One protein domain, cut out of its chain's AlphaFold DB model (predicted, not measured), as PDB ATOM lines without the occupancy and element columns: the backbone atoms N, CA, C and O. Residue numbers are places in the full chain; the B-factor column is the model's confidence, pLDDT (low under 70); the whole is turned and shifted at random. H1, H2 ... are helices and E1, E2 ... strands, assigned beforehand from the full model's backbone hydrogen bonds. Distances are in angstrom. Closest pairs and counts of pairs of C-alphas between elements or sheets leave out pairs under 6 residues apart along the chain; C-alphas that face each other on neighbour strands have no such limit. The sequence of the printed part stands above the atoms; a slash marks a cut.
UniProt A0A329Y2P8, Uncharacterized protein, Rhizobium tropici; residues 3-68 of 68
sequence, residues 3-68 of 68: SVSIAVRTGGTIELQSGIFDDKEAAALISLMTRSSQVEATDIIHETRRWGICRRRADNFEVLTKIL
ATOM      1  N   SER A   3      29.654 -55.670 -33.268       77.50
ATOM      2  CA  SER A   3      28.624 -55.175 -34.194       77.50
ATOM      3  C   SER A   3      28.937 -53.735 -34.576       77.50
ATOM      4  O   SER A   3      29.069 -52.889 -33.694       77.50
ATOM      5  N   VAL A   4      29.042 -53.456 -35.874       77.19
ATOM      6  CA  VAL A   4      29.279 -52.113 -36.417       77.19
ATOM      7  C   VAL A   4      28.022 -51.660 -37.152       77.19
ATOM      8  O   VAL A   4      27.647 -52.234 -38.174       77.19
ATOM      9  N   SER A   5      27.382 -50.617 -36.631       80.31
ATOM     10  CA  SER A   5      26.257 -49.955 -37.293       80.31
ATOM     11  C   SER A   5      26.762 -48.757 -38.084       80.31
ATOM     12  O   SER A   5      27.474 -47.915 -37.535       80.31
ATOM     13  N   ILE A   6      26.390 -48.683 -39.362       81.94
ATOM     14  CA  ILE A   6      26.832 -47.623 -40.276       81.94
ATOM     15  C   ILE A   6      25.608 -46.981 -40.922       81.94
ATOM     16  O   ILE A   6      24.815 -47.659 -41.575       81.94
ATOM     17  N   ALA A   7      25.463 -45.671 -40.788       83.38
ATOM     18  CA  ALA A   7      24.444 -44.918 -41.503       83.38
ATOM     19  C   ALA A   7      25.095 -44.133 -42.642       83.38
ATOM     20  O   ALA A   7      25.936 -43.269 -42.415       83.38
ATOM     21  N   VAL A   8      24.717 -44.434 -43.884       82.25
ATOM     22  CA  VAL A   8      25.234 -43.707 -45.051       82.25
ATOM     23  C   VAL A   8      24.231 -42.630 -45.429       82.25
ATOM     24  O   VAL A   8      23.081 -42.927 -45.743       82.25
ATOM     25  N   ARG A   9      24.651 -41.367 -45.384       80.31
ATOM     26  CA  ARG A   9      23.785 -40.224 -45.671       80.31
ATOM     27  C   ARG A   9      23.829 -39.904 -47.163       80.31
ATOM     28  O   ARG A   9      24.885 -39.937 -47.795       80.31
ATOM     29  N   THR A  10      22.685 -39.521 -47.721       68.94
ATOM     30  CA  THR A  10      22.540 -39.120 -49.136       68.94
ATOM     31  C   THR A  10      23.424 -37.934 -49.538       68.94
ATOM     32  O   THR A  10      23.779 -37.811 -50.706       68.94
ATOM     33  N   GLY A  11      23.851 -37.108 -48.577       73.75
ATOM     34  CA  GLY A  11      24.812 -36.015 -48.778       73.75
ATOM     35  C   GLY A  11      26.277 -36.444 -48.938       73.75
ATOM     36  O   GLY A  11      27.140 -35.580 -49.053       73.75
ATOM     37  N   GLY A  12      26.573 -37.749 -48.928       78.75
ATOM     38  CA  GLY A  12      27.919 -38.281 -49.159       78.75
ATOM     39  C   GLY A  12      28.777 -38.455 -47.903       78.75
ATOM     40  O   GLY A  12      29.959 -38.769 -48.023       78.75
ATOM     41  N   THR A  13      28.200 -38.268 -46.715       86.31
ATOM     42  CA  THR A  13      28.861 -38.523 -45.429       86.31
ATOM     43  C   THR A  13      28.371 -39.818 -44.796       86.31
ATOM     44  O   THR A  13      27.297 -40.335 -45.117       86.31
ATOM     45  N   ILE A  14      29.170 -40.353 -43.883       87.19
ATOM     46  CA  ILE A  14      28.910 -41.613 -43.198       87.19
ATOM     47  C   ILE A  14      28.923 -41.365 -41.705       87.19
ATOM     48  O   ILE A  14      29.871 -40.817 -41.154       87.19
ATOM     49  N   GLU A  15      27.860 -41.788 -41.046       87.56
ATOM     50  CA  GLU A  15      27.710 -41.715 -39.609       87.56
ATOM     51  C   GLU A  15      28.019 -43.077 -38.989       87.56
ATOM     52  O   GLU A  15      27.391 -44.099 -39.286       87.56
ATOM     53  N   LEU A  16      29.025 -43.065 -38.124       84.75
ATOM     54  CA  LEU A  16      29.414 -44.151 -37.239       84.75
ATOM     55  C   LEU A  16      29.096 -43.728 -35.801       84.75
ATOM     56  O   LEU A  16      28.897 -42.550 -35.515       84.75
ATOM     57  N   GLN A  17      29.131 -44.669 -34.856       82.56
ATOM     58  CA  GLN A  17      28.938 -44.345 -33.435       82.56
ATOM     59  C   GLN A  17      29.917 -43.264 -32.928       82.56
ATOM     60  O   GLN A  17      29.600 -42.521 -32.003       82.56
ATOM     61  N   SER A  18      31.101 -43.173 -33.535       82.81
ATOM     62  CA  SER A  18      32.144 -42.207 -33.194       82.81
ATOM     63  C   SER A  18      31.965 -40.818 -33.819       82.81
ATOM     64  O   SER A  18      32.720 -39.919 -33.457       82.81
ATOM     65  N   GLY A  19      31.022 -40.622 -34.747       88.25
ATOM     66  CA  GLY A  19      30.814 -39.336 -35.421       88.25
ATOM     67  C   GLY A  19      30.440 -39.448 -36.899       88.25
ATOM     68  O   GLY A  19      30.070 -40.514 -37.389       88.25
ATOM     69  N   ILE A  20      30.542 -38.321 -37.607       89.94
ATOM     70  CA  ILE A  20      30.255 -38.200 -39.041       89.94
ATOM     71  C   ILE A  20      31.574 -38.002 -39.787       89.94
ATOM     72  O   ILE A  20      32.357 -37.128 -39.424       89.94
ATOM     73  N   PHE A  21      31.781 -38.790 -40.835       91.69
ATOM     74  CA  PHE A  21      33.034 -38.900 -41.573       91.69
ATOM     75  C   PHE A  21      32.787 -38.845 -43.081       91.69
ATOM     76  O   PHE A  21      31.674 -39.107 -43.554       91.69
ATOM     77  N   ASP A  22      33.830 -38.525 -43.843       91.06
ATOM     78  CA  ASP A  22      33.837 -38.786 -45.281       91.06
ATOM     79  C   ASP A  22      34.072 -40.281 -45.582       91.06
ATOM     80  O   ASP A  22      34.313 -41.090 -44.682       91.06
ATOM     81  N   ASP A  23      33.994 -40.669 -46.857       87.06
ATOM     82  CA  ASP A  23      34.153 -42.070 -47.269       87.06
ATOM     83  C   ASP A  23      35.517 -42.659 -46.895       87.06
ATOM     84  O   ASP A  23      35.606 -43.829 -46.518       87.06
ATOM     85  N   LYS A  24      36.584 -41.864 -46.995       90.12
ATOM     86  CA  LYS A  24      37.955 -42.334 -46.783       90.12
ATOM     87  C   LYS A  24      38.217 -42.561 -45.298       90.12
ATOM     88  O   LYS A  24      38.782 -43.590 -44.918       90.12
ATOM     89  N   GLU A  25      37.802 -41.614 -44.469       92.19
ATOM     90  CA  GLU A  25      37.895 -41.703 -43.015       92.19
ATOM     91  C   GLU A  25      37.012 -42.830 -42.477       92.19
ATOM     92  O   GLU A  25      37.475 -43.660 -41.688       92.19
ATOM     93  N   ALA A  26      35.772 -42.930 -42.961       90.00
ATOM     94  CA  ALA A  26      34.868 -44.005 -42.582       90.00
ATOM     95  C   ALA A  26      35.433 -45.378 -42.959       90.00
ATOM     96  O   ALA A  26      35.435 -46.276 -42.119       90.00
ATOM     97  N   ALA A  27      35.965 -45.551 -44.175       90.69
ATOM     98  CA  ALA A  27      36.565 -46.815 -44.605       90.69
ATOM     99  C   ALA A  27      37.745 -47.226 -43.710       90.69
ATOM    100  O   ALA A  27      37.858 -48.393 -43.328       90.69
ATOM    101  N   ALA A  28      38.600 -46.276 -43.320       92.31
ATOM    102  CA  ALA A  28      39.703 -46.538 -42.398       92.31
ATOM    103  C   ALA A  28      39.203 -46.981 -41.011       92.31
ATOM    104  O   ALA A  28      39.710 -47.960 -40.456       92.31
ATOM    105  N   LEU A  29      38.178 -46.315 -40.473       91.12
ATOM    106  CA  LEU A  29      37.577 -46.667 -39.183       91.12
ATOM    107  C   LEU A  29      36.876 -48.029 -39.225       91.12
ATOM    108  O   LEU A  29      37.048 -48.838 -38.315       91.12
ATOM    109  N   ILE A  30      36.119 -48.312 -40.284       88.19
ATOM    110  CA  ILE A  30      35.440 -49.597 -40.479       88.19
ATOM    111  C   ILE A  30      36.472 -50.718 -40.569       88.19
ATOM    112  O   ILE A  30      36.334 -51.716 -39.861       88.19
ATOM    113  N   SER A  31      37.527 -50.546 -41.372       91.38
ATOM    114  CA  SER A  31      38.633 -51.506 -41.483       91.38
ATOM    115  C   SER A  31      39.280 -51.775 -40.119       91.38
ATOM    116  O   SER A  31      39.459 -52.936 -39.750       91.38
ATOM    117  N   LEU A  32      39.526 -50.732 -39.316       90.25
ATOM    118  CA  LEU A  32      40.081 -50.868 -37.967       90.25
ATOM    119  C   LEU A  32      39.142 -51.627 -37.011       90.25
ATOM    120  O   LEU A  32      39.579 -52.553 -36.325       90.25
ATOM    121  N   MET A  33      37.854 -51.265 -36.973       87.00
ATOM    122  CA  MET A  33      36.855 -51.887 -36.088       87.00
ATOM    123  C   MET A  33      36.598 -53.354 -36.444       87.00
ATOM    124  O   MET A  33      36.452 -54.199 -35.563       87.00
ATOM    125  N   THR A  34      36.548 -53.657 -37.739       86.38
ATOM    126  CA  THR A  34      36.240 -55.001 -38.253       86.38
ATOM    127  C   THR A  34      37.484 -55.867 -38.448       86.38
ATOM    128  O   THR A  34      37.352 -57.062 -38.701       86.38
ATOM    129  N   ARG A  35      38.690 -55.293 -38.305       87.19
ATOM    130  CA  ARG A  35      39.974 -55.926 -38.658       87.19
ATOM    131  C   ARG A  35      39.973 -56.489 -40.089       87.19
ATOM    132  O   ARG A  35      40.569 -57.532 -40.342       87.19
ATOM    133  N   SER A  36      39.271 -55.810 -40.998       87.25
ATOM    134  CA  SER A  36      39.164 -56.156 -42.420       87.25
ATOM    135  C   SER A  36      40.109 -55.305 -43.267       87.25
ATOM    136  O   SER A  36      40.746 -54.371 -42.767       87.25
ATOM    137  N   SER A  37      40.211 -55.609 -44.560       90.75
ATOM    138  CA  SER A  37      40.978 -54.764 -45.481       90.75
ATOM    139  C   SER A  37      40.274 -53.423 -45.745       90.75
ATOM    140  O   SER A  37      39.049 -53.322 -45.697       90.75
ATOM    141  N   GLN A  38      41.036 -52.378 -46.092       90.69
ATOM    142  CA  GLN A  38      40.442 -51.107 -46.536       90.69
ATOM    143  C   GLN A  38      39.556 -51.270 -47.779       90.69
ATOM    144  O   GLN A  38      38.580 -50.536 -47.929       90.69
ATOM    145  N   VAL A  39      39.879 -52.227 -48.654       92.31
ATOM    146  CA  VAL A  39      39.080 -52.535 -49.848       92.31
ATOM    147  C   VAL A  39      37.706 -53.057 -49.437       92.31
ATOM    148  O   VAL A  39      36.704 -52.487 -49.846       92.31
ATOM    149  N   GLU A  40      37.642 -54.044 -48.539       88.94
ATOM    150  CA  GLU A  40      36.359 -54.555 -48.034       88.94
ATOM    151  C   GLU A  40      35.538 -53.479 -47.321       88.94
ATOM    152  O   GLU A  40      34.324 -53.403 -47.506       88.94
ATOM    153  N   ALA A  41      36.182 -52.629 -46.519       89.06
ATOM    154  CA  ALA A  41      35.504 -51.519 -45.856       89.06
ATOM    155  C   ALA A  41      34.913 -50.514 -46.861       89.06
ATOM    156  O   ALA A  41      33.798 -50.026 -46.673       89.06
ATOM    157  N   THR A  42      35.635 -50.241 -47.947       91.25
ATOM    158  CA  THR A  42      35.179 -49.375 -49.045       91.25
ATOM    159  C   THR A  42      34.025 -50.019 -49.820       91.25
ATOM    160  O   THR A  42      33.032 -49.353 -50.119       91.25
ATOM    161  N   ASP A  43      34.097 -51.326 -50.074       90.75
ATOM    162  CA  ASP A  43      33.030 -52.084 -50.734       90.75
ATOM    163  C   ASP A  43      31.731 -52.052 -49.925       90.75
ATOM    164  O   ASP A  43      30.666 -51.822 -50.492       90.75
ATOM    165  N   ILE A  44      31.807 -52.189 -48.597       88.19
ATOM    166  CA  ILE A  44      30.645 -52.058 -47.704       88.19
ATOM    167  C   ILE A  44      29.961 -50.699 -47.908       88.19
ATOM    168  O   ILE A  44      28.737 -50.630 -48.047       88.19
ATOM    169  N   ILE A  45      30.733 -49.612 -47.957       88.25
ATOM    170  CA  ILE A  45      30.205 -48.258 -48.167       88.25
ATOM    171  C   ILE A  45      29.516 -48.153 -49.533       88.25
ATOM    172  O   ILE A  45      28.374 -47.690 -49.623       88.25
ATOM    173  N   HIS A  46      30.183 -48.602 -50.597       88.19
ATOM    174  CA  HIS A  46      29.648 -48.530 -51.955       88.19
ATOM    175  C   HIS A  46      28.405 -49.400 -52.150       88.19
ATOM    176  O   HIS A  46      27.426 -48.936 -52.741       88.19
ATOM    177  N   GLU A  47      28.401 -50.624 -51.623       88.31
ATOM    178  CA  GLU A  47      27.230 -51.501 -51.616       88.31
ATOM    179  C   GLU A  47      26.060 -50.832 -50.894       88.31
ATOM    180  O   GLU A  47      24.950 -50.801 -51.424       88.31
ATOM    181  N   THR A  48      26.313 -50.214 -49.735       86.31
ATOM    182  CA  THR A  48      25.277 -49.490 -48.986       86.31
ATOM    183  C   THR A  48      24.668 -48.363 -49.810       86.31
ATOM    184  O   THR A  48      23.448 -48.222 -49.845       86.31
ATOM    185  N   ARG A  49      25.492 -47.572 -50.509       82.94
ATOM    186  CA  ARG A  49      25.007 -46.489 -51.380       82.94
ATOM    187  C   ARG A  49      24.188 -47.004 -52.553       82.94
ATOM    188  O   ARG A  49      23.215 -46.369 -52.945       82.94
ATOM    189  N   ARG A  50      24.594 -48.134 -53.129       85.69
ATOM    190  CA  ARG A  50      23.958 -48.693 -54.323       85.69
ATOM    191  C   ARG A  50      22.633 -49.380 -54.012       85.69
ATOM    192  O   ARG A  50      21.701 -49.275 -54.803       85.69
ATOM    193  N   TRP A  51      22.563 -50.081 -52.885       84.00
ATOM    194  CA  TRP A  51      21.446 -50.968 -52.548       84.00
ATOM    195  C   TRP A  51      20.595 -50.470 -51.379       84.00
ATOM    196  O   TRP A  51      19.560 -51.059 -51.077       84.00
ATOM    197  N   GLY A  52      21.015 -49.403 -50.699       78.38
ATOM    198  CA  GLY A  52      20.333 -48.859 -49.523       78.38
ATOM    199  C   GLY A  52      20.623 -49.602 -48.219       78.38
ATOM    200  O   GLY A  52      20.342 -49.072 -47.145       78.38
ATOM    201  N   ILE A  53      21.189 -50.807 -48.302       82.69
ATOM    202  CA  ILE A  53      21.531 -51.681 -47.180       82.69
ATOM    203  C   ILE A  53      22.724 -52.560 -47.565       82.69
ATOM    204  O   ILE A  53      22.789 -53.076 -48.678       82.69
ATOM    205  N   CYS A  54      23.657 -52.755 -46.643       83.56
ATOM    206  CA  CYS A  54      24.706 -53.765 -46.731       83.56
ATOM    207  C   CYS A  54      24.752 -54.518 -45.401       83.56
ATOM    208  O   CYS A  54      24.678 -53.927 -44.321       83.56
ATOM    209  N   ARG A  55      24.853 -55.846 -45.478       84.31
ATOM    210  CA  ARG A  55      25.067 -56.697 -44.311       84.31
ATOM    211  C   ARG A  55      26.228 -57.630 -44.591       84.31
ATOM    212  O   ARG A  55      26.129 -58.480 -45.473       84.31
ATOM    213  N   ARG A  56      27.300 -57.511 -43.811       82.06
ATOM    214  CA  ARG A  56      28.435 -58.441 -43.866       82.06
ATOM    215  C   ARG A  56      28.655 -59.077 -42.510       82.06
ATOM    216  O   ARG A  56      28.652 -58.395 -41.492       82.06
ATOM    217  N   ARG A  57      28.847 -60.393 -42.509       79.44
ATOM    218  CA  ARG A  57      29.131 -61.173 -41.309       79.44
ATOM    219  C   ARG A  57      30.406 -61.965 -41.532       79.44
ATOM    220  O   ARG A  57      30.519 -62.679 -42.522       79.44
ATOM    221  N   ALA A  58      31.326 -61.838 -40.594       72.56
ATOM    222  CA  ALA A  58      32.508 -62.668 -40.469       72.56
ATOM    223  C   ALA A  58      32.532 -63.278 -39.063       72.56
ATOM    224  O   ALA A  58      31.759 -62.874 -38.190       72.56
ATOM    225  N   ASP A  59      33.454 -64.207 -38.815       71.94
ATOM    226  CA  ASP A  59      33.575 -64.895 -37.521       71.94
ATOM    227  C   ASP A  59      33.721 -63.918 -36.339       71.94
ATOM    228  O   ASP A  59      33.278 -64.189 -35.221       71.94
ATOM    229  N   ASN A  60      34.285 -62.736 -36.601       67.50
ATOM    230  CA  ASN A  60      34.628 -61.751 -35.581       67.50
ATOM    231  C   ASN A  60      33.739 -60.496 -35.582       67.50
ATOM    232  O   ASN A  60      33.705 -59.791 -34.565       67.50
ATOM    233  N   PHE A  61      32.991 -60.223 -36.659       68.69
ATOM    234  CA  PHE A  61      32.191 -59.002 -36.778       68.69
ATOM    235  C   PHE A  61      30.888 -59.176 -37.563       68.69
ATOM    236  O   PHE A  61      30.763 -60.029 -38.442       68.69
ATOM    237  N   GLU A  62      29.937 -58.292 -37.284       76.75
ATOM    238  CA  GLU A  62      28.758 -58.057 -38.107       76.75
ATOM    239  C   GLU A  62      28.672 -56.565 -38.436       76.75
ATOM    240  O   GLU A  62      28.702 -55.724 -37.539       76.75
ATOM    241  N   VAL A  63      28.595 -56.233 -39.723       77.50
ATOM    242  CA  VAL A  63      28.323 -54.879 -40.202       77.50
ATOM    243  C   VAL A  63      26.904 -54.844 -40.732       77.50
ATOM    244  O   VAL A  63      26.545 -55.669 -41.575       77.50
ATOM    245  N   LEU A  64      26.117 -53.885 -40.256       77.44
ATOM    246  CA  LEU A  64      24.773 -53.632 -40.751       77.44
ATOM    247  C   LEU A  64      24.662 -52.151 -41.079       77.44
ATOM    248  O   LEU A  64      24.873 -51.287 -40.223       77.44
ATOM    249  N   THR A  65      24.376 -51.864 -42.340       74.00
ATOM    250  CA  THR A  65      24.356 -50.499 -42.845       74.00
ATOM    251  C   THR A  65      23.001 -50.162 -43.439       74.00
ATOM    252  O   THR A  65      22.320 -51.035 -43.973       74.00
ATOM    253  N   LYS A  66      22.586 -48.900 -43.369       75.88
ATOM    254  CA  LYS A  66      21.360 -48.439 -44.027       75.88
ATOM    255  C   LYS A  66      21.525 -46.995 -44.492       75.88
ATOM    256  O   LYS A  66      22.221 -46.218 -43.837       75.88
ATOM    257  N   ILE A  67      20.882 -46.637 -45.600       73.69
ATOM    258  CA  ILE A  67      20.701 -45.229 -45.965       73.69
ATOM    259  C   ILE A  67      19.673 -44.588 -45.022       73.69
ATOM    260  O   ILE A  67      18.583 -45.138 -44.828       73.69
ATOM    261  N   LEU A  68      20.046 -43.448 -44.434       63.59
ATOM    262  CA  LEU A  68      19.121 -42.535 -43.754       63.59
ATOM    263  C   LEU A  68      18.505 -41.552 -44.752       63.59
ATOM    264  O   LEU A  68      19.268 -41.003 -45.586       63.59
TER     265      LEU A  68
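AT A GLANCE: This is residues 3 to 68 of the 68 residues of an uncharacterized protein of Rhizobium tropici (UniProt A0A329Y2P8). A twisted wall of five strands has two helices, H1 and H2, covering one face, while its other face is bare of named helices. H1 runs along E2 and E1, and H2 runs slantwise over E5; the loop between E1 and E2 and the turn between E4 and E5 hold the two C-alphas farthest apart. The printed part has 66 residues with two named helices and five named strands, in the order E1 E2 E3 H1 H2 E4 E5 along the chain. The sheet is mixed, in the order E3 E2 E1 E5 E4, and the class is mixed, helices and strands. The whole is compact, with a radius of gyration of the C-alphas of 10.3 A, and spans 31 by 21 by 20 A, only just elongated.

HOW THE PARTS SIT: In the sheet, E1, residues 3 to 8, and E5, residues 61 to 67, are parallel neighbours at 20 degrees, with N 4 and O 62 at 2.8 A. E2, residues 14 to 16, is antiparallel to E1, with N 15 and O 7 at 2.8 A. E3, residues 19 to 21, is an edge strand antiparallel to E2, with N 21 and O 14 at 2.8 A. E1, E2 and E3 form a meander, each strand the antiparallel neighbour of the one before. At the other edge E4, residues 53 to 57, forms a hairpin with E5, with N 63 and O 56 at 2.8 A. H1, residues 23 to 34, and H2, residues 38 to 51, are on the same face, giving two layers, helices on one face of a sheet. H1, at a height over the sheet of 8.5 A, lies over E2 and E1, along the strands at 8 degrees to E1 on the local plane; the closest C-alphas of H1 and E2 are those of Ala 26 and Ile 14, 6.4 A. H2, at a height of 8.6 A, lies over E5, only just slantwise to the strands at 31 degrees to E5 on the local plane; their closest C-alphas are those of Thr 48 and Thr 65, 6.3 A. H1 and H2 touch, closest at the C-alphas of Ala 27 and Ala 41, 5.0 A, at a steep tilt of 66 degrees, opposite ways. In both helices every O i to N i+4 pair is within hydrogen-bond range.

IN THESE COORDINATES: E1 begins at C-alpha 3 (28.624, -55.175, -34.194) and measures 16.2 A from first to last C-alpha. H1 measures 15.9 A, and H2 19.9 A, beginning at C-alpha 38 (40.442, -51.107, -46.536). E4 measures 13.5 A, and E5 20.2 A, ending at C-alpha 67 (20.701, -45.229, -45.965). E2 and E3 have three residues each.

THE WHOLE: The C-alphas of Gly 11 and Asp 59 are the two farthest apart, 32.2 A. The printed part has no cut, and the six links between named elements are tight. Mean pLDDT of the printed part is 83.7; residues 10, 60, 61 and 68 are under 70.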